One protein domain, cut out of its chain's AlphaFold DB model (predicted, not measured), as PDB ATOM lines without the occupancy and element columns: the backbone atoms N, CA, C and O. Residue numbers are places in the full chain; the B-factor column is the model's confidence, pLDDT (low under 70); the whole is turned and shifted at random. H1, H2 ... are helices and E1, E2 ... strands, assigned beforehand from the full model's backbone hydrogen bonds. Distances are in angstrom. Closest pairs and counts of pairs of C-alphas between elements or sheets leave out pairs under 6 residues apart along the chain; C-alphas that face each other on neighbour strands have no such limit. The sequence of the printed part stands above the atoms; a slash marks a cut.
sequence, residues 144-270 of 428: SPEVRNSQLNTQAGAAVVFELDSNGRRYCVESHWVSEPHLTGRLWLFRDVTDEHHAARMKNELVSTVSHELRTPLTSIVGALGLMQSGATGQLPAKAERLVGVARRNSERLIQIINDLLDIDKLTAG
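Overview. This is residues 144 to 270 of the 428 residues of the protein "Histidine kinase" of Sphingomonas mucosissima (UniProt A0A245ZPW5). A small, twisted sheet of three strands, E1 to E3, makes the head at one end of a long helical hairpin, H2 and H3. H2 leads out of the sheet, and H3 folds back along it but ends short of the sheet; the short helix H1 sits at the side of the head, by E1. The printed part has 127 residues, with three named helices and three named strands in the order H1, E1, E2, E3, H2, H3; the sheet order is E1, E2, E3, antiparallel throughout, and the class is mixed, helices and strands. The whole is extended, with a radius of gyration of the C-alphas of 26.9 A, and its outline is a rod spanning 89 by 28 by 25 A.

Along the chain. In the sheet, E1 is residues 160 to 166, 18.1 A from first to last C-alpha; E2 is residues 169 to 180, 32.8 A; and E3 is residues 183 to 192, 26.2 A. H2, residues 194 to 229, is the longest helix at 51.8 A and begins at C-alpha 194, (-25.650, -14.888, 35.379). H3, residues 238 to 268, is 45.2 A long and ends at C-alpha 268, (-25.118, -25.206, 19.840). H1, residues 145 to 153, is 12.8 A long and begins at C-alpha 145, (-14.351, -4.405, 20.383).

Arrangement. The sheet is a meander, each strand the antiparallel neighbour of the one before. E1 and E2 form a hairpin, their directions at 144 degrees, with N 164 and O 171 within hydrogen-bond range at 2.9 A. E2 and E3 form a hairpin at 162 degrees, with N 176 and O 187 at 2.9 A and N 185 and O 178 at 3.0 A. E3 bends by 53 degrees at residue 186. H2 only grazes the sheet, with its residues 194 to 198; the closest C-alphas of E2 and H2 are those of Arg 170 and Thr 194, 4.9 A apart. H2 and H3 touch and form a helical hairpin, at a shallow tilt of 24 degrees, opposite ways; their closest C-alphas, of Val 222 and Arg 248, are 5.6 A apart. H3 is not on the sheet. H1 only grazes the sheet, with its residues 147 to 151; the closest C-alphas of H1 and E1 are those of Val 147 and Phe 162, 7.0 A apart. H1 is apart from H2 and H3. Each O i to N i+4 pair is within hydrogen-bond range in H1 and H3, and 31 of 32 are in H2.

Size, cuts and confidence. The two C-alphas farthest apart are those of His 182 and Gln 235, at 89.8 A. The printed part has no cut and no long link. The mean pLDDT of the printed part is 78.8; residues 144 to 160 and 181 to 183 are under 70.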
ATOM      1  N   SER A 144     -16.941  -6.051  24.241       62.16
ATOM      2  CA  SER A 144     -15.998  -6.494  23.211       62.16
ATOM      3  C   SER A 144     -15.811  -5.436  22.101       62.16
ATOM      4  O   SER A 144     -16.731  -4.670  21.797       62.16
ATOM      5  N   PRO A 145     -14.630  -5.375  21.452       58.78
ATOM      6  CA  PRO A 145     -14.351  -4.405  20.383       58.78
ATOM      7  C   PRO A 145     -15.338  -4.478  19.206       58.78
ATOM      8  O   PRO A 145     -15.633  -3.469  18.571       58.78
ATOM      9  N   GLU A 146     -15.875  -5.667  18.934       55.72
ATOM     10  CA  GLU A 146     -16.850  -5.933  17.870       55.72
ATOM     11  C   GLU A 146     -18.206  -5.272  18.152       55.72
ATOM     12  O   GLU A 146     -18.778  -4.623  17.275       55.72
ATOM     13  N   VAL A 147     -18.685  -5.358  19.398       59.25
ATOM     14  CA  VAL A 147     -19.920  -4.698  19.852       59.25
ATOM     15  C   VAL A 147     -19.763  -3.178  19.798       59.25
ATOM     16  O   VAL A 147     -20.648  -2.474  19.309       59.25
ATOM     17  N   ARG A 148     -18.596  -2.675  20.212       58.69
ATOM     18  CA  ARG A 148     -18.243  -1.248  20.169       58.69
ATOM     19  C   ARG A 148     -18.259  -0.683  18.746       58.69
ATOM     20  O   ARG A 148     -18.796   0.397  18.517       58.69
ATOM     21  N   ASN A 149     -17.724  -1.434  17.783       51.59
ATOM     22  CA  ASN A 149     -17.723  -1.055  16.368       51.59
ATOM     23  C   ASN A 149     -19.119  -1.152  15.729       51.59
ATOM     24  O   ASN A 149     -19.475  -0.306  14.910       51.59
ATOM     25  N   SER A 150     -19.928  -2.140  16.125       52.91
ATOM     26  CA  SER A 150     -21.321  -2.280  15.676       52.91
ATOM     27  C   SER A 150     -22.181  -1.087  16.118       52.91
ATOM     28  O   SER A 150     -22.887  -0.491  15.302       52.91
ATOM     29  N   GLN A 151     -22.037  -0.642  17.372       53.94
ATOM     30  CA  GLN A 151     -22.759   0.513  17.922       53.94
ATOM     31  C   GLN A 151     -22.426   1.841  17.222       53.94
ATOM     32  O   GLN A 151     -23.319   2.668  17.046       53.94
ATOM     33  N   LEU A 152     -21.176   2.037  16.785       45.06
ATOM     34  CA  LEU A 152     -20.742   3.230  16.040       45.06
ATOM     35  C   LEU A 152     -21.323   3.296  14.615       45.06
ATOM     36  O   LEU A 152     -21.495   4.387  14.079       45.06
ATOM     37  N   ASN A 153     -21.651   2.143  14.021       42.25
ATOM     38  CA  ASN A 153     -22.215   2.022  12.671       42.25
ATOM     39  C   ASN A 153     -23.747   1.878  12.645       42.25
ATOM     40  O   ASN A 153     -24.342   1.778  11.570       42.25
ATOM     41  N   THR A 154     -24.402   1.845  13.805       49.75
ATOM     42  CA  THR A 154     -25.853   1.667  13.881       49.75
ATOM     43  C   THR A 154     -26.561   3.000  13.608       49.75
ATOM     44  O   THR A 154     -26.222   4.015  14.214       49.75
ATOM     45  N   GLN A 155     -27.564   3.015  12.719       54.09
ATOM     46  CA  GLN A 155     -28.415   4.196  12.502       54.09
ATOM     47  C   GLN A 155     -28.992   4.698  13.836       54.09
ATOM     48  O   GLN A 155     -29.363   3.891  14.693       54.09
ATOM     49  N   ALA A 156     -29.080   6.022  13.999       52.28
ATOM     50  CA  ALA A 156     -29.664   6.683  15.167       52.28
ATOM     51  C   ALA A 156     -31.145   6.279  15.321       52.28
ATOM     52  O   ALA A 156     -32.029   6.913  14.759       52.28
ATOM     53  N   GLY A 157     -31.399   5.158  16.001       54.38
ATOM     54  CA  GLY A 157     -32.736   4.589  16.169       54.38
ATOM     55  C   GLY A 157     -32.808   3.062  16.256       54.38
ATOM     56  O   GLY A 157     -33.796   2.544  16.770       54.38
ATOM     57  N   ALA A 158     -31.798   2.314  15.792       59.09
ATOM     58  CA  ALA A 158     -31.904   0.852  15.798       59.09
ATOM     59  C   ALA A 158     -31.716   0.260  17.207       59.09
ATOM     60  O   ALA A 158     -30.904   0.747  18.007       59.09
ATOM     61  N   ALA A 159     -32.472  -0.806  17.484       63.47
ATOM     62  CA  ALA A 159     -32.316  -1.581  18.702       63.47
ATOM     63  C   ALA A 159     -30.976  -2.324  18.683       63.47
ATOM     64  O   ALA A 159     -30.586  -2.888  17.657       63.47
ATOM     65  N   VAL A 160     -30.272  -2.323  19.813       69.44
ATOM     66  CA  VAL A 160     -28.982  -3.008  19.958       69.44
ATOM     67  C   VAL A 160     -29.076  -3.957  21.139       69.44
ATOM     68  O   VAL A 160     -29.472  -3.545  22.226       69.44
ATOM     69  N   VAL A 161     -28.691  -5.212  20.925       72.69
ATOM     70  CA  VAL A 161     -28.632  -6.236  21.970       72.69
ATOM     71  C   VAL A 161     -27.209  -6.763  22.058       72.69
ATOM     72  O   VAL A 161     -26.610  -7.097  21.034       72.69
ATOM     73  N   PHE A 162     -26.654  -6.811  23.261       78.50
ATOM     74  CA  PHE A 162     -25.311  -7.328  23.511       78.50
ATOM     75  C   PHE A 162     -25.180  -7.823  24.947       78.50
ATOM     76  O   PHE A 162     -26.004  -7.514  25.802       78.50
ATOM     77  N   GLU A 163     -24.128  -8.584  25.220       83.00
ATOM     78  CA  GLU A 163     -23.801  -9.019  26.575       83.00
ATOM     79  C   GLU A 163     -22.620  -8.221  27.129       83.00
ATOM     80  O   GLU A 163     -21.698  -7.865  26.389       83.00
ATOM     81  N   LEU A 164     -22.632  -7.973  28.436       85.38
ATOM     82  CA  LEU A 164     -21.500  -7.417  29.170       85.38
ATOM     83  C   LEU A 164     -21.291  -8.165  30.482       85.38
ATOM     84  O   LEU A 164     -22.238  -8.691  31.065       85.38
ATOM     85  N   ASP A 165     -20.049  -8.183  30.951       84.94
ATOM     86  CA  ASP A 165     -19.694  -8.679  32.276       84.94
ATOM     87  C   ASP A 165     -19.352  -7.477  33.159       84.94
ATOM     88  O   ASP A 165     -18.473  -6.693  32.813       84.94
ATOM     89  N   SER A 166     -20.033  -7.332  34.294       83.81
ATOM     90  CA  SER A 166     -19.782  -6.248  35.246       83.81
ATOM     91  C   SER A 166     -20.002  -6.722  36.677       83.81
ATOM     92  O   SER A 166     -20.958  -7.437  36.972       83.81
ATOM     93  N   ASN A 167     -19.086  -6.354  37.578       82.25
ATOM     94  CA  ASN A 167     -19.120  -6.718  39.002       82.25
ATOM     95  C   ASN A 167     -19.334  -8.226  39.267       82.25
ATOM     96  O   ASN A 167     -20.010  -8.615  40.216       82.25
ATOM     97  N   GLY A 168     -18.759  -9.086  38.417       82.31
ATOM     98  CA  GLY A 168     -18.870 -10.544  38.541       82.31
ATOM     99  C   GLY A 168     -20.216 -11.127  38.094       82.31
ATOM    100  O   GLY A 168     -20.437 -12.322  38.270       82.31
ATOM    101  N   ARG A 169     -21.095 -10.307  37.513       86.88
ATOM    102  CA  ARG A 169     -22.367 -10.713  36.911       86.88
ATOM    103  C   ARG A 169     -22.325 -10.516  35.406       86.88
ATOM    104  O   ARG A 169     -21.592  -9.662  34.902       86.88
ATOM    105  N   ARG A 170     -23.139 -11.288  34.695       86.88
ATOM    106  CA  ARG A 170     -23.323 -11.174  33.251       86.88
ATOM    107  C   ARG A 170     -24.691 -10.587  32.950       86.88
ATOM    108  O   ARG A 170     -25.706 -11.116  33.393       86.88
ATOM    109  N   TYR A 171     -24.710  -9.514  32.173       87.19
ATOM    110  CA  TYR A 171     -25.925  -8.814  31.781       87.19
ATOM    111  C   TYR A 171     -26.165  -8.945  30.280       87.19
ATOM    112  O   TYR A 171     -25.263  -8.698  29.481       87.19
ATOM    113  N   CYS A 172     -27.397  -9.272  29.898       84.62
ATOM    114  CA  CYS A 172     -27.906  -9.051  28.551       84.62
ATOM    115  C   CYS A 172     -28.499  -7.641  28.500       84.62
ATOM    116  O   CYS A 172     -29.437  -7.328  29.239       84.62
ATOM    117  N   VAL A 173     -27.910  -6.782  27.676       85.00
ATOM    118  CA  VAL A 173     -28.270  -5.374  27.558       85.00
ATOM    119  C   VAL A 173     -29.040  -5.153  26.276       85.00
ATOM    120  O   VAL A 173     -28.540  -5.415  25.183       85.00
ATOM    121  N   GLU A 174     -30.249  -4.630  26.422       79.25
ATOM    122  CA  GLU A 174     -31.126  -4.270  25.318       79.25
ATOM    123  C   GLU A 174     -31.292  -2.751  25.290       79.25
ATOM    124  O   GLU A 174     -31.746  -2.135  26.258       79.25
ATOM    125  N   SER A 175     -30.918  -2.136  24.173       78.38
ATOM    126  CA  SER A 175     -31.062  -0.704  23.941       78.38
ATOM    127  C   SER A 175     -32.147  -0.440  22.908       78.38
ATOM    128  O   SER A 175     -32.089  -0.989  21.809       78.38
ATOM    129  N   HIS A 176     -33.097   0.433  23.235       76.06
ATOM    130  CA  HIS A 176     -34.215   0.815  22.377       76.06
ATOM    131  C   HIS A 176     -34.273   2.334  22.207       76.06
ATOM    132  O   HIS A 176     -34.035   3.086  23.155       76.06
ATOM    133  N   TRP A 177     -34.608   2.792  21.000       78.44
ATOM    134  CA  TRP A 177     -34.948   4.191  20.760       78.44
ATOM    135  C   TRP A 177     -36.442   4.407  20.999       78.44
ATOM    136  O   TRP A 177     -37.271   3.700  20.427       78.44
ATOM    137  N   VAL A 178     -36.776   5.381  21.838       75.12
ATOM    138  CA  VAL A 178     -38.150   5.799  22.129       75.12
ATOM    139  C   VAL A 178     -38.385   7.136  21.437       75.12
ATOM    140  O   VAL A 178     -37.551   8.034  21.532       75.12
ATOM    141  N   SER A 179     -39.500   7.261  20.718       77.62
ATOM    142  CA  SER A 179     -39.855   8.455  19.942       77.62
ATOM    143  C   SER A 179     -41.344   8.769  20.100       77.62
ATOM    144  O   SER A 179     -42.117   8.640  19.152       77.62
ATOM    145  N   GLU A 180     -41.740   9.157  21.309       70.94
ATOM    146  CA  GLU A 180     -43.101   9.581  21.651       70.94
ATOM    147  C   GLU A 180     -43.178  11.120  21.773       70.94
ATOM    148  O   GLU A 180     -42.169  11.753  22.100       70.94
ATOM    149  N   PRO A 181     -44.357  11.758  21.582       58.72
ATOM    150  CA  PRO A 181     -44.512  13.224  21.545       58.72
ATOM    151  C   PRO A 181     -43.974  13.996  22.761       58.72
ATOM    152  O   PRO A 181     -43.715  15.195  22.667       58.72
ATOM    153  N   HIS A 182     -43.834  13.323  23.902       65.19
ATOM    154  CA  HIS A 182     -43.366  13.898  25.166       65.19
ATOM    155  C   HIS A 182     -42.193  13.119  25.783       65.19
ATOM    156  O   HIS A 182     -41.838  13.379  26.927       65.19
ATOM    157  N   LEU A 183     -41.631  12.142  25.062       63.34
ATOM    158  CA  LEU A 183     -40.525  11.311  25.535       63.34
ATOM    159  C   LEU A 183     -39.731  10.794  24.333       63.34
ATOM    160  O   LEU A 183     -40.140   9.844  23.662       63.34
ATOM    161  N   THR A 184     -38.598  11.431  24.041       75.62
ATOM    162  CA  THR A 184     -37.720  11.028  22.937       75.62
ATOM    163  C   THR A 184     -36.317  10.804  23.466       75.62
ATOM    164  O   THR A 184     -35.704  11.716  24.005       75.62
ATOM    165  N   GLY A 185     -35.786   9.595  23.317       72.94
ATOM    166  CA  GLY A 185     -34.497   9.251  23.904       72.94
ATOM    167  C   GLY A 185     -34.151   7.777  23.793       72.94
ATOM    168  O   GLY A 185     -34.833   7.001  23.119       72.94
ATOM    169  N   ARG A 186     -33.072   7.376  24.465       76.81
ATOM    170  CA  ARG A 186     -32.571   5.999  24.439       76.81
ATOM    171  C   ARG A 186     -32.788   5.306  25.776       76.81
ATOM    172  O   ARG A 186     -32.276   5.757  26.797       76.81
ATOM    173  N   LEU A 187     -33.503   4.186  25.735       79.19
ATOM    174  CA  LEU A 187     -33.751   3.291  26.860       79.19
ATOM    175  C   LEU A 187     -32.738   2.143  26.845       79.19
ATOM    176  O   LEU A 187     -32.520   1.527  25.805       79.19
ATOM    177  N   TRP A 188     -32.173   1.830  28.002       79.38
ATOM    178  CA  TRP A 188     -31.285   0.700  28.241       79.38
ATOM    179  C   TRP A 188     -31.880  -0.174  29.338       79.38
ATOM    180  O   TRP A 188     -32.215   0.315  30.418       79.38
ATOM    181  N   LEU A 189     -31.987  -1.465  29.053       79.44
ATOM    182  CA  LEU A 189     -32.464  -2.488  29.974       79.44
ATOM    183  C   LEU A 189     -31.342  -3.500  30.185       79.44
ATOM    184  O   LEU A 189     -30.822  -4.037  29.211       79.44
ATOM    185  N   PHE A 190     -30.984  -3.770  31.439       86.12
ATOM    186  CA  PHE A 190     -29.955  -4.751  31.780       86.12
ATOM    187  C   PHE A 190     -30.627  -5.927  32.474       86.12
ATOM    188  O   PHE A 190     -31.121  -5.808  33.594       86.12
ATOM    189  N   ARG A 191     -30.654  -7.079  31.815       84.31
ATOM    190  CA  ARG A 191     -31.150  -8.319  32.406       84.31
ATOM    191  C   ARG A 191     -29.965  -9.105  32.940       84.31
ATOM    192  O   ARG A 191     -29.094  -9.472  32.158       84.31
ATOM    193  N   ASP A 192     -29.928  -9.344  34.245       87.56
ATOM    194  CA  ASP A 192     -28.967 -10.279  34.835       87.56
ATOM    195  C   ASP A 192     -29.277 -11.681  34.295       87.56
ATOM    196  O   ASP A 192     -30.401 -12.157  34.429       87.56
ATOM    197  N   VAL A 193     -28.310 -12.279  33.605       85.50
ATOM    198  CA  VAL A 193     -28.397 -13.619  33.002       85.50
ATOM    199  C   VAL A 193     -27.320 -14.547  33.574       85.50
ATOM    200  O   VAL A 193     -26.938 -15.543  32.955       85.50
ATOM    201  N   THR A 194     -26.763 -14.182  34.735       86.75
ATOM    202  CA  THR A 194     -25.650 -14.888  35.379       86.75
ATOM    203  C   THR A 194     -26.027 -16.336  35.671       86.75
ATOM    204  O   THR A 194     -25.325 -17.248  35.232       86.75
ATOM    205  N   ASP A 195     -27.158 -16.563  36.339       84.00
ATOM    206  CA  ASP A 195     -27.592 -17.899  36.751       84.00
ATOM    207  C   ASP A 195     -27.918 -18.796  35.549       84.00
ATOM    208  O   ASP A 195     -27.533 -19.967  35.525       84.00
ATOM    209  N   GLU A 196     -28.551 -18.250  34.509       81.44
ATOM    210  CA  GLU A 196     -28.848 -18.960  33.265       81.44
ATOM    211  C   GLU A 196     -27.567 -19.387  32.548       81.44
ATOM    212  O   GLU A 196     -27.444 -20.540  32.117       81.44
ATOM    213  N   HIS A 197     -26.586 -18.485  32.448       80.62
ATOM    214  CA  HIS A 197     -25.284 -18.790  31.858       80.62
ATOM    215  C   HIS A 197     -24.498 -19.797  32.702       80.62
ATOM    216  O   HIS A 197     -23.903 -20.719  32.138       80.62
ATOM    217  N   HIS A 198     -24.509 -19.680  34.032       79.94
ATOM    218  CA  HIS A 198     -23.867 -20.650  34.923       79.94
ATOM    219  C   HIS A 198     -24.504 -22.034  34.800       79.94
ATOM    220  O   HIS A 198     -23.787 -23.015  34.598       79.94
ATOM    221  N   ALA A 199     -25.834 -22.123  34.835       76.69
ATOM    222  CA  ALA A 199     -26.555 -23.378  34.661       76.69
ATOM    223  C   ALA A 199     -26.271 -24.008  33.288       76.69
ATOM    224  O   ALA A 199     -26.010 -25.212  33.193       76.69
ATOM    225  N   ALA A 200     -26.253 -23.202  32.220       73.25
ATOM    226  CA  ALA A 200     -25.912 -23.665  30.879       73.25
ATOM    227  C   ALA A 200     -24.461 -24.169  30.788       73.25
ATOM    228  O   ALA A 200     -24.215 -25.233  30.213       73.25
ATOM    229  N   ARG A 201     -23.495 -23.456  31.384       75.56
ATOM    230  CA  ARG A 201     -22.085 -23.880  31.440       75.56
ATOM    231  C   ARG A 201     -21.916 -25.181  32.218       75.56
ATOM    232  O   ARG A 201     -21.325 -26.113  31.681       75.56
ATOM    233  N   MET A 202     -22.498 -25.280  33.412       72.25
ATOM    234  CA  MET A 202     -22.449 -26.492  34.236       72.25
ATOM    235  C   MET A 202     -23.057 -27.695  33.516       72.25
ATOM    236  O   MET A 202     -22.494 -28.787  33.553       72.25
ATOM    237  N   LYS A 203     -24.182 -27.506  32.816       74.75
ATOM    238  CA  LYS A 203     -24.780 -28.555  31.983       74.75
ATOM    239  C   LYS A 203     -23.804 -29.030  30.905       74.75
ATOM    240  O   LYS A 203     -23.621 -30.234  30.749       74.75
ATOM    241  N   ASN A 204     -23.170 -28.107  30.183       70.69
ATOM    242  CA  ASN A 204     -22.228 -28.451  29.118       70.69
ATOM    243  C   ASN A 204     -20.977 -29.167  29.665       70.69
ATOM    244  O   ASN A 204     -20.525 -30.153  29.085       70.69
ATOM    245  N   GLU A 205     -20.437 -28.715  30.799       75.38
ATOM    246  CA  GLU A 205     -19.306 -29.359  31.483       75.38
ATOM    247  C   GLU A 205     -19.661 -30.761  31.986       75.38
ATOM    248  O   GLU A 205     -18.871 -31.694  31.814       75.38
ATOM    249  N   LEU A 206     -20.866 -30.935  32.537       74.50
ATOM    250  CA  LEU A 206     -21.378 -32.238  32.950       74.50
ATOM    251  C   LEU A 206     -21.465 -33.186  31.752       74.50
ATOM    252  O   LEU A 206     -20.944 -34.297  31.821       74.50
ATOM    253  N   VAL A 207     -22.083 -32.757  30.644       78.00
ATOM    254  CA  VAL A 207     -22.207 -33.590  29.437       78.00
ATOM    255  C   VAL A 207     -20.828 -33.948  28.885       78.00
ATOM    256  O   VAL A 207     -20.591 -35.114  28.564       78.00
ATOM    257  N   SER A 208     -19.897 -32.992  28.837       76.25
ATOM    258  CA  SER A 208     -18.513 -33.229  28.412       76.25
ATOM    259  C   SER A 208     -17.807 -34.267  29.284       76.25
ATOM    260  O   SER A 208     -17.223 -35.222  28.768       76.25
ATOM    261  N   THR A 209     -17.897 -34.111  30.604       76.81
ATOM    262  CA  THR A 209     -17.253 -35.001  31.576       76.81
ATOM    263  C   THR A 209     -17.839 -36.405  31.506       76.81
ATOM    264  O   THR A 209     -17.105 -37.368  31.305       76.81
ATOM    265  N   VAL A 210     -19.168 -36.534  31.571       78.62
ATOM    266  CA  VAL A 210     -19.860 -37.830  31.480       78.62
ATOM    267  C   VAL A 210     -19.520 -38.536  30.169       78.62
ATOM    268  O   VAL A 210     -19.256 -39.735  30.160       78.62
ATOM    269  N   SER A 211     -19.465 -37.800  29.062       81.06
ATOM    270  CA  SER A 211     -19.105 -38.372  27.765       81.06
ATOM    271  C   SER A 211     -17.680 -38.928  27.744       81.06
ATOM    272  O   SER A 211     -17.456 -40.016  27.215       81.06
ATOM    273  N   HIS A 212     -16.717 -38.218  28.337       82.31
ATOM    274  CA  HIS A 212     -15.334 -38.686  28.441       82.31
ATOM    275  C   HIS A 212     -15.216 -39.937  29.327       82.31
ATOM    276  O   HIS A 212     -14.624 -40.942  28.919       82.31
ATOM    277  N   GLU A 213     -15.855 -39.905  30.498       84.12
ATOM    278  CA  GLU A 213     -15.850 -41.008  31.464       84.12
ATOM    279  C   GLU A 213     -16.583 -42.254  30.953       84.12
ATOM    280  O   GLU A 213     -16.261 -43.363  31.367       84.12
ATOM    281  N   LEU A 214     -17.526 -42.112  30.014       86.06
ATOM    282  CA  LEU A 214     -18.178 -43.245  29.349       86.06
ATOM    283  C   LEU A 214     -17.394 -43.762  28.135       86.06
ATOM    284  O   LEU A 214     -17.361 -44.973  27.896       86.06
ATOM    285  N   ARG A 215     -16.742 -42.882  27.363       83.62
ATOM    286  CA  ARG A 215     -15.995 -43.274  26.155       83.62
ATOM    287  C   ARG A 215     -14.838 -44.213  26.486       83.62
ATOM    288  O   ARG A 215     -14.647 -45.212  25.790       83.62
ATOM    289  N   THR A 216     -14.082 -43.913  27.537       86.12
ATOM    290  CA  THR A 216     -12.905 -44.695  27.944       86.12
ATOM    291  C   THR A 216     -13.242 -46.163  28.261       86.12
ATOM    292  O   THR A 216     -12.695 -47.047  27.595       86.12
ATOM    293  N   PRO A 217     -14.170 -46.484  29.188       89.25
ATOM    294  CA  PRO A 217     -14.526 -47.871  29.478       89.25
ATOM    295  C   PRO A 217     -15.197 -48.570  28.289       89.25
ATOM    296  O   PRO A 217     -14.932 -49.750  28.062       89.25
ATOM    297  N   LEU A 218     -16.007 -47.868  27.486       90.44
ATOM    298  CA  LEU A 218     -16.601 -48.453  26.279       90.44
ATOM    299  C   LEU A 218     -15.547 -48.831  25.235       90.44
ATOM    300  O   LEU A 218     -15.654 -49.895  24.630       90.44
ATOM    301  N   THR A 219     -14.513 -48.007  25.053       87.19
ATOM    302  CA  THR A 219     -13.406 -48.301  24.129       87.19
ATOM    303  C   THR A 219     -12.657 -49.560  24.568       87.19
ATOM    304  O   THR A 219     -12.385 -50.436  23.746       87.19
ATOM    305  N   SER A 220     -12.411 -49.712  25.872       91.25
ATOM    306  CA  SER A 220     -11.824 -50.932  26.440       91.25
ATOM    307  C   SER A 220     -12.709 -52.167  26.230       91.25
ATOM    308  O   SER A 220     -12.200 -53.230  25.877       91.25
ATOM    309  N   ILE A 221     -14.034 -52.034  26.385       92.56
ATOM    310  CA  ILE A 221     -14.997 -53.116  26.112       92.56
ATOM    311  C   ILE A 221     -14.963 -53.510  24.630       92.56
ATOM    312  O   ILE A 221     -14.878 -54.698  24.321       92.56
ATOM    313  N   VAL A 222     -14.977 -52.541  23.708       91.88
ATOM    314  CA  VAL A 222     -14.872 -52.805  22.263       91.88
ATOM    315  C   VAL A 222     -13.563 -53.522  21.936       91.88
ATOM    316  O   VAL A 222     -13.588 -54.510  21.203       91.88
ATOM    317  N   GLY A 223     -12.442 -53.089  22.523       89.25
ATOM    318  CA  GLY A 223     -11.142 -53.740  22.356       89.25
ATOM    319  C   GLY A 223     -11.145 -55.197  22.828       89.25
ATOM    320  O   GLY A 223     -10.747 -56.090  22.080       89.25
ATOM    321  N   ALA A 224     -11.664 -55.460  24.031       91.12
ATOM    322  CA  ALA A 224     -11.770 -56.813  24.577       91.12
ATOM    323  C   ALA A 224     -12.668 -57.721  23.715       91.12
ATOM    324  O   ALA A 224     -12.276 -58.837  23.375       91.12
ATOM    325  N   LEU A 225     -13.840 -57.231  23.298       92.94
ATOM    326  CA  LEU A 225     -14.747 -57.972  22.417       92.94
ATOM    327  C   LEU A 225     -14.127 -58.209  21.029       92.94
ATOM    328  O   LEU A 225     -14.328 -59.269  20.439       92.94
ATOM    329  N   GLY A 226     -13.332 -57.258  20.527       88.75
ATOM    330  CA  GLY A 226     -12.555 -57.395  19.297       88.75
ATOM    331  C   GLY A 226     -11.526 -58.527  19.369       88.75
ATOM    332  O   GLY A 226     -11.488 -59.360  18.465       88.75
ATOM    333  N   LEU A 227     -10.764 -58.615  20.466       90.31
ATOM    334  CA  LEU A 227      -9.808 -59.708  20.713       90.31
ATOM    335  C   LEU A 227     -10.499 -61.075  20.821       90.31
ATOM    336  O   LEU A 227      -9.989 -62.080  20.322       90.31
ATOM    337  N   MET A 228     -11.678 -61.115  21.446       91.44
ATOM    338  CA  MET A 228     -12.483 -62.333  21.535       91.44
ATOM    339  C   MET A 228     -12.988 -62.790  20.159       91.44
ATOM    340  O   MET A 228     -12.991 -63.985  19.874       91.44
ATOM    341  N   GLN A 229     -13.381 -61.861  19.280       87.44
ATOM    342  CA  GLN A 229     -13.813 -62.193  17.914       87.44
ATOM    343  C   GLN A 229     -12.660 -62.552  16.980       87.44
ATOM    344  O   GLN A 229     -12.857 -63.354  16.074       87.44
ATOM    345  N   SER A 230     -11.462 -61.998  17.184       87.56
ATOM    346  CA  SER A 230     -10.293 -62.334  16.363       87.56
ATOM    347  C   SER A 230      -9.700 -63.712  16.689       87.56
ATOM    348  O   SER A 230      -8.722 -64.117  16.065       87.56
ATOM    349  N   GLY A 231     -10.240 -64.411  17.695       86.12
ATOM    350  CA  GLY A 231      -9.732 -65.694  18.178       86.12
ATOM    351  C   GLY A 231      -8.469 -65.589  19.038       86.12
ATOM    352  O   GLY A 231      -7.902 -66.618  19.402       86.12
ATOM    353  N   ALA A 232      -8.037 -64.375  19.411       85.50
ATOM    354  CA  ALA A 232      -6.831 -64.162  20.219       85.50
ATOM    355  C   ALA A 232      -6.955 -64.754  21.637       85.50
ATOM    356  O   ALA A 232      -5.951 -65.079  22.264       85.50
ATOM    357  N   THR A 233      -8.184 -64.935  22.126       85.00
ATOM    358  CA  THR A 233      -8.493 -65.577  23.415       85.00
ATOM    359  C   THR A 233      -8.937 -67.041  23.266       85.00
ATOM    360  O   THR A 233      -9.499 -67.607  24.201       85.00
ATOM    361  N   GLY A 234      -8.734 -67.648  22.091       88.81
ATOM    362  CA  GLY A 234      -9.260 -68.966  21.721       88.81
ATOM    363  C   GLY A 234     -10.544 -68.895  20.886       88.81
ATOM    364  O   GLY A 234     -11.193 -67.853  20.792       88.81
ATOM    365  N   GLN A 235     -10.913 -70.015  20.255       90.00
ATOM    366  CA  GLN A 235     -12.128 -70.101  19.442       90.00
ATOM    367  C   GLN A 235     -13.384 -70.103  20.318       90.00
ATOM    368  O   GLN A 235     -13.533 -70.926  21.223       90.00
ATOM    369  N   LEU A 236     -14.310 -69.194  20.020       89.62
ATOM    370  CA  LEU A 236     -15.606 -69.130  20.685       89.62
ATOM    371  C   LEU A 236     -16.588 -70.131  20.060       89.62
ATOM    372  O   LEU A 236     -16.660 -70.243  18.837       89.62
ATOM    373  N   PRO A 237     -17.435 -70.800  20.861       93.50
ATOM    374  CA  PRO A 237     -18.592 -71.508  20.325       93.50
ATOM    375  C   PRO A 237     -19.501 -70.554  19.533       93.50
ATOM    376  O   PRO A 237     -19.732 -69.423  19.964       93.50
ATOM    377  N   ALA A 238     -20.127 -71.025  18.451       88.56
ATOM    378  CA  ALA A 238     -20.936 -70.194  17.541       88.56
ATOM    379  C   ALA A 238     -22.070 -69.384  18.215       88.56
ATOM    380  O   ALA A 238     -22.542 -68.371  17.694       88.56
ATOM    381  N   LYS A 239     -22.572 -69.822  19.378       88.25
ATOM    382  CA  LYS A 239     -23.545 -69.047  20.169       88.25
ATOM    383  C   LYS A 239     -22.879 -67.882  20.914       88.25
ATOM    384  O   LYS A 239     -23.448 -66.795  20.952       88.25
ATOM    385  N   ALA A 240     -21.690 -68.101  21.476       89.94
ATOM    386  CA  ALA A 240     -20.914 -67.072  22.161       89.94
ATOM    387  C   ALA A 240     -20.392 -66.024  21.170       89.94
ATOM    388  O   ALA A 240     -20.533 -64.835  21.429       89.94
ATOM    389  N   GLU A 241     -19.903 -66.445  20.002       89.44
ATOM    390  CA  GLU A 241     -19.451 -65.537  18.939       89.44
ATOM    391  C   GLU A 241     -20.558 -64.567  18.493       89.44
ATOM    392  O   GLU A 241     -20.340 -63.358  18.392       89.44
ATOM    393  N   ARG A 242     -21.790 -65.073  18.326       86.44
ATOM    394  CA  ARG A 242     -22.963 -64.236  18.029       86.44
ATOM    395  C   ARG A 242     -23.239 -63.208  19.127       86.44
ATOM    396  O   ARG A 242     -23.464 -62.042  18.809       86.44
ATOM    397  N   LEU A 243     -23.209 -63.616  20.398       89.62
ATOM    398  CA  LEU A 243     -23.438 -62.714  21.535       89.62
ATOM    399  C   LEU A 243     -22.338 -61.651  21.663       89.62
ATOM    400  O   LEU A 243     -22.655 -60.480  21.859       89.62
ATOM    401  N   VAL A 244     -21.070 -62.029  21.486       91.38
ATOM    402  CA  VAL A 244     -19.931 -61.096  21.477       91.38
ATOM    403  C   VAL A 244     -20.081 -60.089  20.338       91.38
ATOM    404  O   VAL A 244     -19.919 -58.890  20.557       91.38
ATOM    405  N   GLY A 245     -20.485 -60.539  19.148       86.62
ATOM    406  CA  GLY A 245     -20.767 -59.643  18.028       86.62
ATOM    407  C   GLY A 245     -21.905 -58.658  18.316       86.62
ATOM    408  O   GLY A 245     -21.806 -57.488  17.949       86.62
ATOM    409  N   VAL A 246     -22.975 -59.095  18.993       83.44
ATOM    410  CA  VAL A 246     -24.060 -58.202  19.442       83.44
ATOM    411  C   VAL A 246     -23.545 -57.190  20.466       83.44
ATOM    412  O   VAL A 246     -23.826 -55.999  20.324       83.44
ATOM    413  N   ALA A 247     -22.782 -57.630  21.468       88.31
ATOM    414  CA  ALA A 247     -22.214 -56.748  22.484       88.31
ATOM    415  C   ALA A 247     -21.303 -55.686  21.851       88.31
ATOM    416  O   ALA A 247     -21.469 -54.503  22.136       88.31
ATOM    417  N   ARG A 248     -20.426 -56.085  20.915       88.12
ATOM    418  CA  ARG A 248     -19.484 -55.165  20.263       88.12
ATOM    419  C   ARG A 248     -20.223 -54.079  19.491       88.12
ATOM    420  O   ARG A 248     -19.968 -52.901  19.716       88.12
ATOM    421  N   ARG A 249     -21.208 -54.467  18.670       81.25
ATOM    422  CA  ARG A 249     -22.040 -53.516  17.913       81.25
ATOM    423  C   ARG A 249     -22.790 -52.541  18.820       81.25
ATOM    424  O   ARG A 249     -22.926 -51.373  18.471       81.25
ATOM    425  N   ASN A 250     -23.281 -52.993  19.975       81.50
ATOM    426  CA  ASN A 250     -23.949 -52.107  20.932       81.50
ATOM    427  C   ASN A 250     -22.968 -51.138  21.606       81.50
ATOM    428  O   ASN A 250     -23.294 -49.963  21.751       81.50
ATOM    429  N   SER A 251     -21.766 -51.588  21.973       88.38
ATOM    430  CA  SER A 251     -20.730 -50.716  22.537       88.38
ATOM    431  C   SER A 251     -20.229 -49.678  21.528       88.38
ATOM    432  O   SER A 251     -20.147 -48.501  21.867       88.38
ATOM    433  N   GLU A 252     -19.980 -50.081  20.278       83.75
ATOM    434  CA  GLU A 252     -19.648 -49.172  19.166       83.75
ATOM    435  C   GLU A 252     -20.768 -48.146  18.943       83.75
ATOM    436  O   GLU A 252     -20.510 -46.944  18.851       83.75
ATOM    437  N   ARG A 253     -22.032 -48.600  18.943       80.12
ATOM    438  CA  ARG A 253     -23.199 -47.714  18.850       80.12
ATOM    439  C   ARG A 253     -23.216 -46.692  19.984       80.12
ATOM    440  O   ARG A 253     -23.427 -45.521  19.700       80.12
ATOM    441  N   LEU A 254     -22.994 -47.103  21.236       85.25
ATOM    442  CA  LEU A 254     -22.974 -46.197  22.393       85.25
ATOM    443  C   LEU A 254     -21.880 -45.132  22.280       85.25
ATOM    444  O   LEU A 254     -22.154 -43.964  22.550       85.25
ATOM    445  N   ILE A 255     -20.680 -45.510  21.830       84.75
ATOM    446  CA  ILE A 255     -19.595 -44.553  21.561       84.75
ATOM    447  C   ILE A 255     -20.047 -43.518  20.526       84.75
ATOM    448  O   ILE A 255     -19.844 -42.322  20.737       84.75
ATOM    449  N   GLN A 256     -20.714 -43.955  19.453       81.69
ATOM    450  CA  GLN A 256     -21.251 -43.038  18.450       81.69
ATOM    451  C   GLN A 256     -22.289 -42.079  19.048       81.69
ATOM    452  O   GLN A 256     -22.200 -40.882  18.804       81.69
ATOM    453  N   ILE A 257     -23.222 -42.563  19.881       81.88
ATOM    454  CA  ILE A 257     -24.227 -41.697  20.535       81.88
ATOM    455  C   ILE A 257     -23.551 -40.625  21.396       81.88
ATOM    456  O   ILE A 257     -23.957 -39.467  21.377       81.88
ATOM    457  N   ILE A 258     -22.526 -41.013  22.155       85.31
ATOM    458  CA  ILE A 258     -21.776 -40.099  23.021       85.31
ATOM    459  C   ILE A 258     -21.073 -39.024  22.182       85.31
ATOM    460  O   ILE A 258     -21.118 -37.845  22.526       85.31
ATOM    461  N   ASN A 259     -20.449 -39.413  21.071       83.62
ATOM    462  CA  ASN A 259     -19.791 -38.472  20.164       83.62
ATOM    463  C   ASN A 259     -20.800 -37.518  19.511       83.62
ATOM    464  O   ASN A 259     -20.579 -36.309  19.526       83.62
ATOM    465  N   ASP A 260     -21.924 -38.045  19.021       83.44
ATOM    466  CA  ASP A 260     -23.011 -37.264  18.427       83.44
ATOM    467  C   ASP A 260     -23.573 -36.230  19.424       83.44
ATOM    468  O   ASP A 260     -23.839 -35.082  19.064       83.44
ATOM    469  N   LEU A 261     -23.739 -36.615  20.696       82.69
ATOM    470  CA  LEU A 261     -24.207 -35.720  21.755       82.69
ATOM    471  C   LEU A 261     -23.226 -34.562  21.993       82.69
ATOM    472  O   LEU A 261     -23.646 -33.408  22.079       82.69
ATOM    473  N   LEU A 262     -21.927 -34.864  22.057       81.38
ATOM    474  CA  LEU A 262     -20.884 -33.849  22.215       81.38
ATOM    475  C   LEU A 262     -20.795 -32.902  21.020       81.38
ATOM    476  O   LEU A 262     -20.629 -31.698  21.213       81.38
ATOM    477  N   ASP A 263     -20.898 -33.430  19.801       81.81
ATOM    478  CA  ASP A 263     -20.893 -32.619  18.584       81.81
ATOM    479  C   ASP A 263     -22.080 -31.647  18.583       81.81
ATOM    480  O   ASP A 263     -21.904 -30.459  18.314       81.81
ATOM    481  N   ILE A 264     -23.273 -32.107  18.970       80.31
ATOM    482  CA  ILE A 264     -24.458 -31.248  19.089       80.31
ATOM    483  C   ILE A 264     -24.255 -30.124  20.103       80.31
ATOM    484  O   ILE A 264     -24.589 -28.973  19.810       80.31
ATOM    485  N   ASP A 265     -23.730 -30.420  21.288       78.88
ATOM    486  CA  ASP A 265     -23.538 -29.391  22.313       78.88
ATOM    487  C   ASP A 265     -22.483 -28.364  21.879       78.88
ATOM    488  O   ASP A 265     -22.698 -27.158  22.034       78.88
ATOM    489  N   LYS A 266     -21.404 -28.807  21.220       80.75
ATOM    490  CA  LYS A 266     -20.403 -27.911  20.622       80.75
ATOM    491  C   LYS A 266     -20.983 -27.037  19.509       80.75
ATOM    492  O   LYS A 266     -20.712 -25.837  19.504       80.75
ATOM    493  N   LEU A 267     -21.797 -27.605  18.614       81.38
ATOM    494  CA  LEU A 267     -22.491 -26.856  17.555       81.38
ATOM    495  C   LEU A 267     -23.409 -25.784  18.147       81.38
ATOM    496  O   LEU A 267     -23.383 -24.638  17.716       81.38
ATOM    497  N   THR A 268     -24.181 -26.135  19.178       70.94
ATOM    498  CA  THR A 268     -25.118 -25.206  19.840       70.94
ATOM    499  C   THR A 268     -24.399 -24.054  20.526       70.94
ATOM    500  O   THR A 268     -24.906 -22.939  20.561       70.94
ATOM    501  N   ALA A 269     -23.221 -24.328  21.084       70.75
ATOM    502  CA  ALA A 269     -22.401 -23.331  21.751       70.75
ATOM    503  C   ALA A 269     -21.556 -22.487  20.778       70.75
ATOM    504  O   ALA A 269     -20.830 -21.613  21.244       70.75
ATOM    505  N   GLY A 270     -21.584 -22.770  19.466       70.56
ATOM    506  CA  GLY A 270     -20.698 -22.135  18.484       70.56
ATOM    507  C   GLY A 270     -19.211 -22.448  18.700       70.56
ATOM    508  O   GLY A 270     -18.355 -21.712  18.227       70.56
TER     509      GLY A 270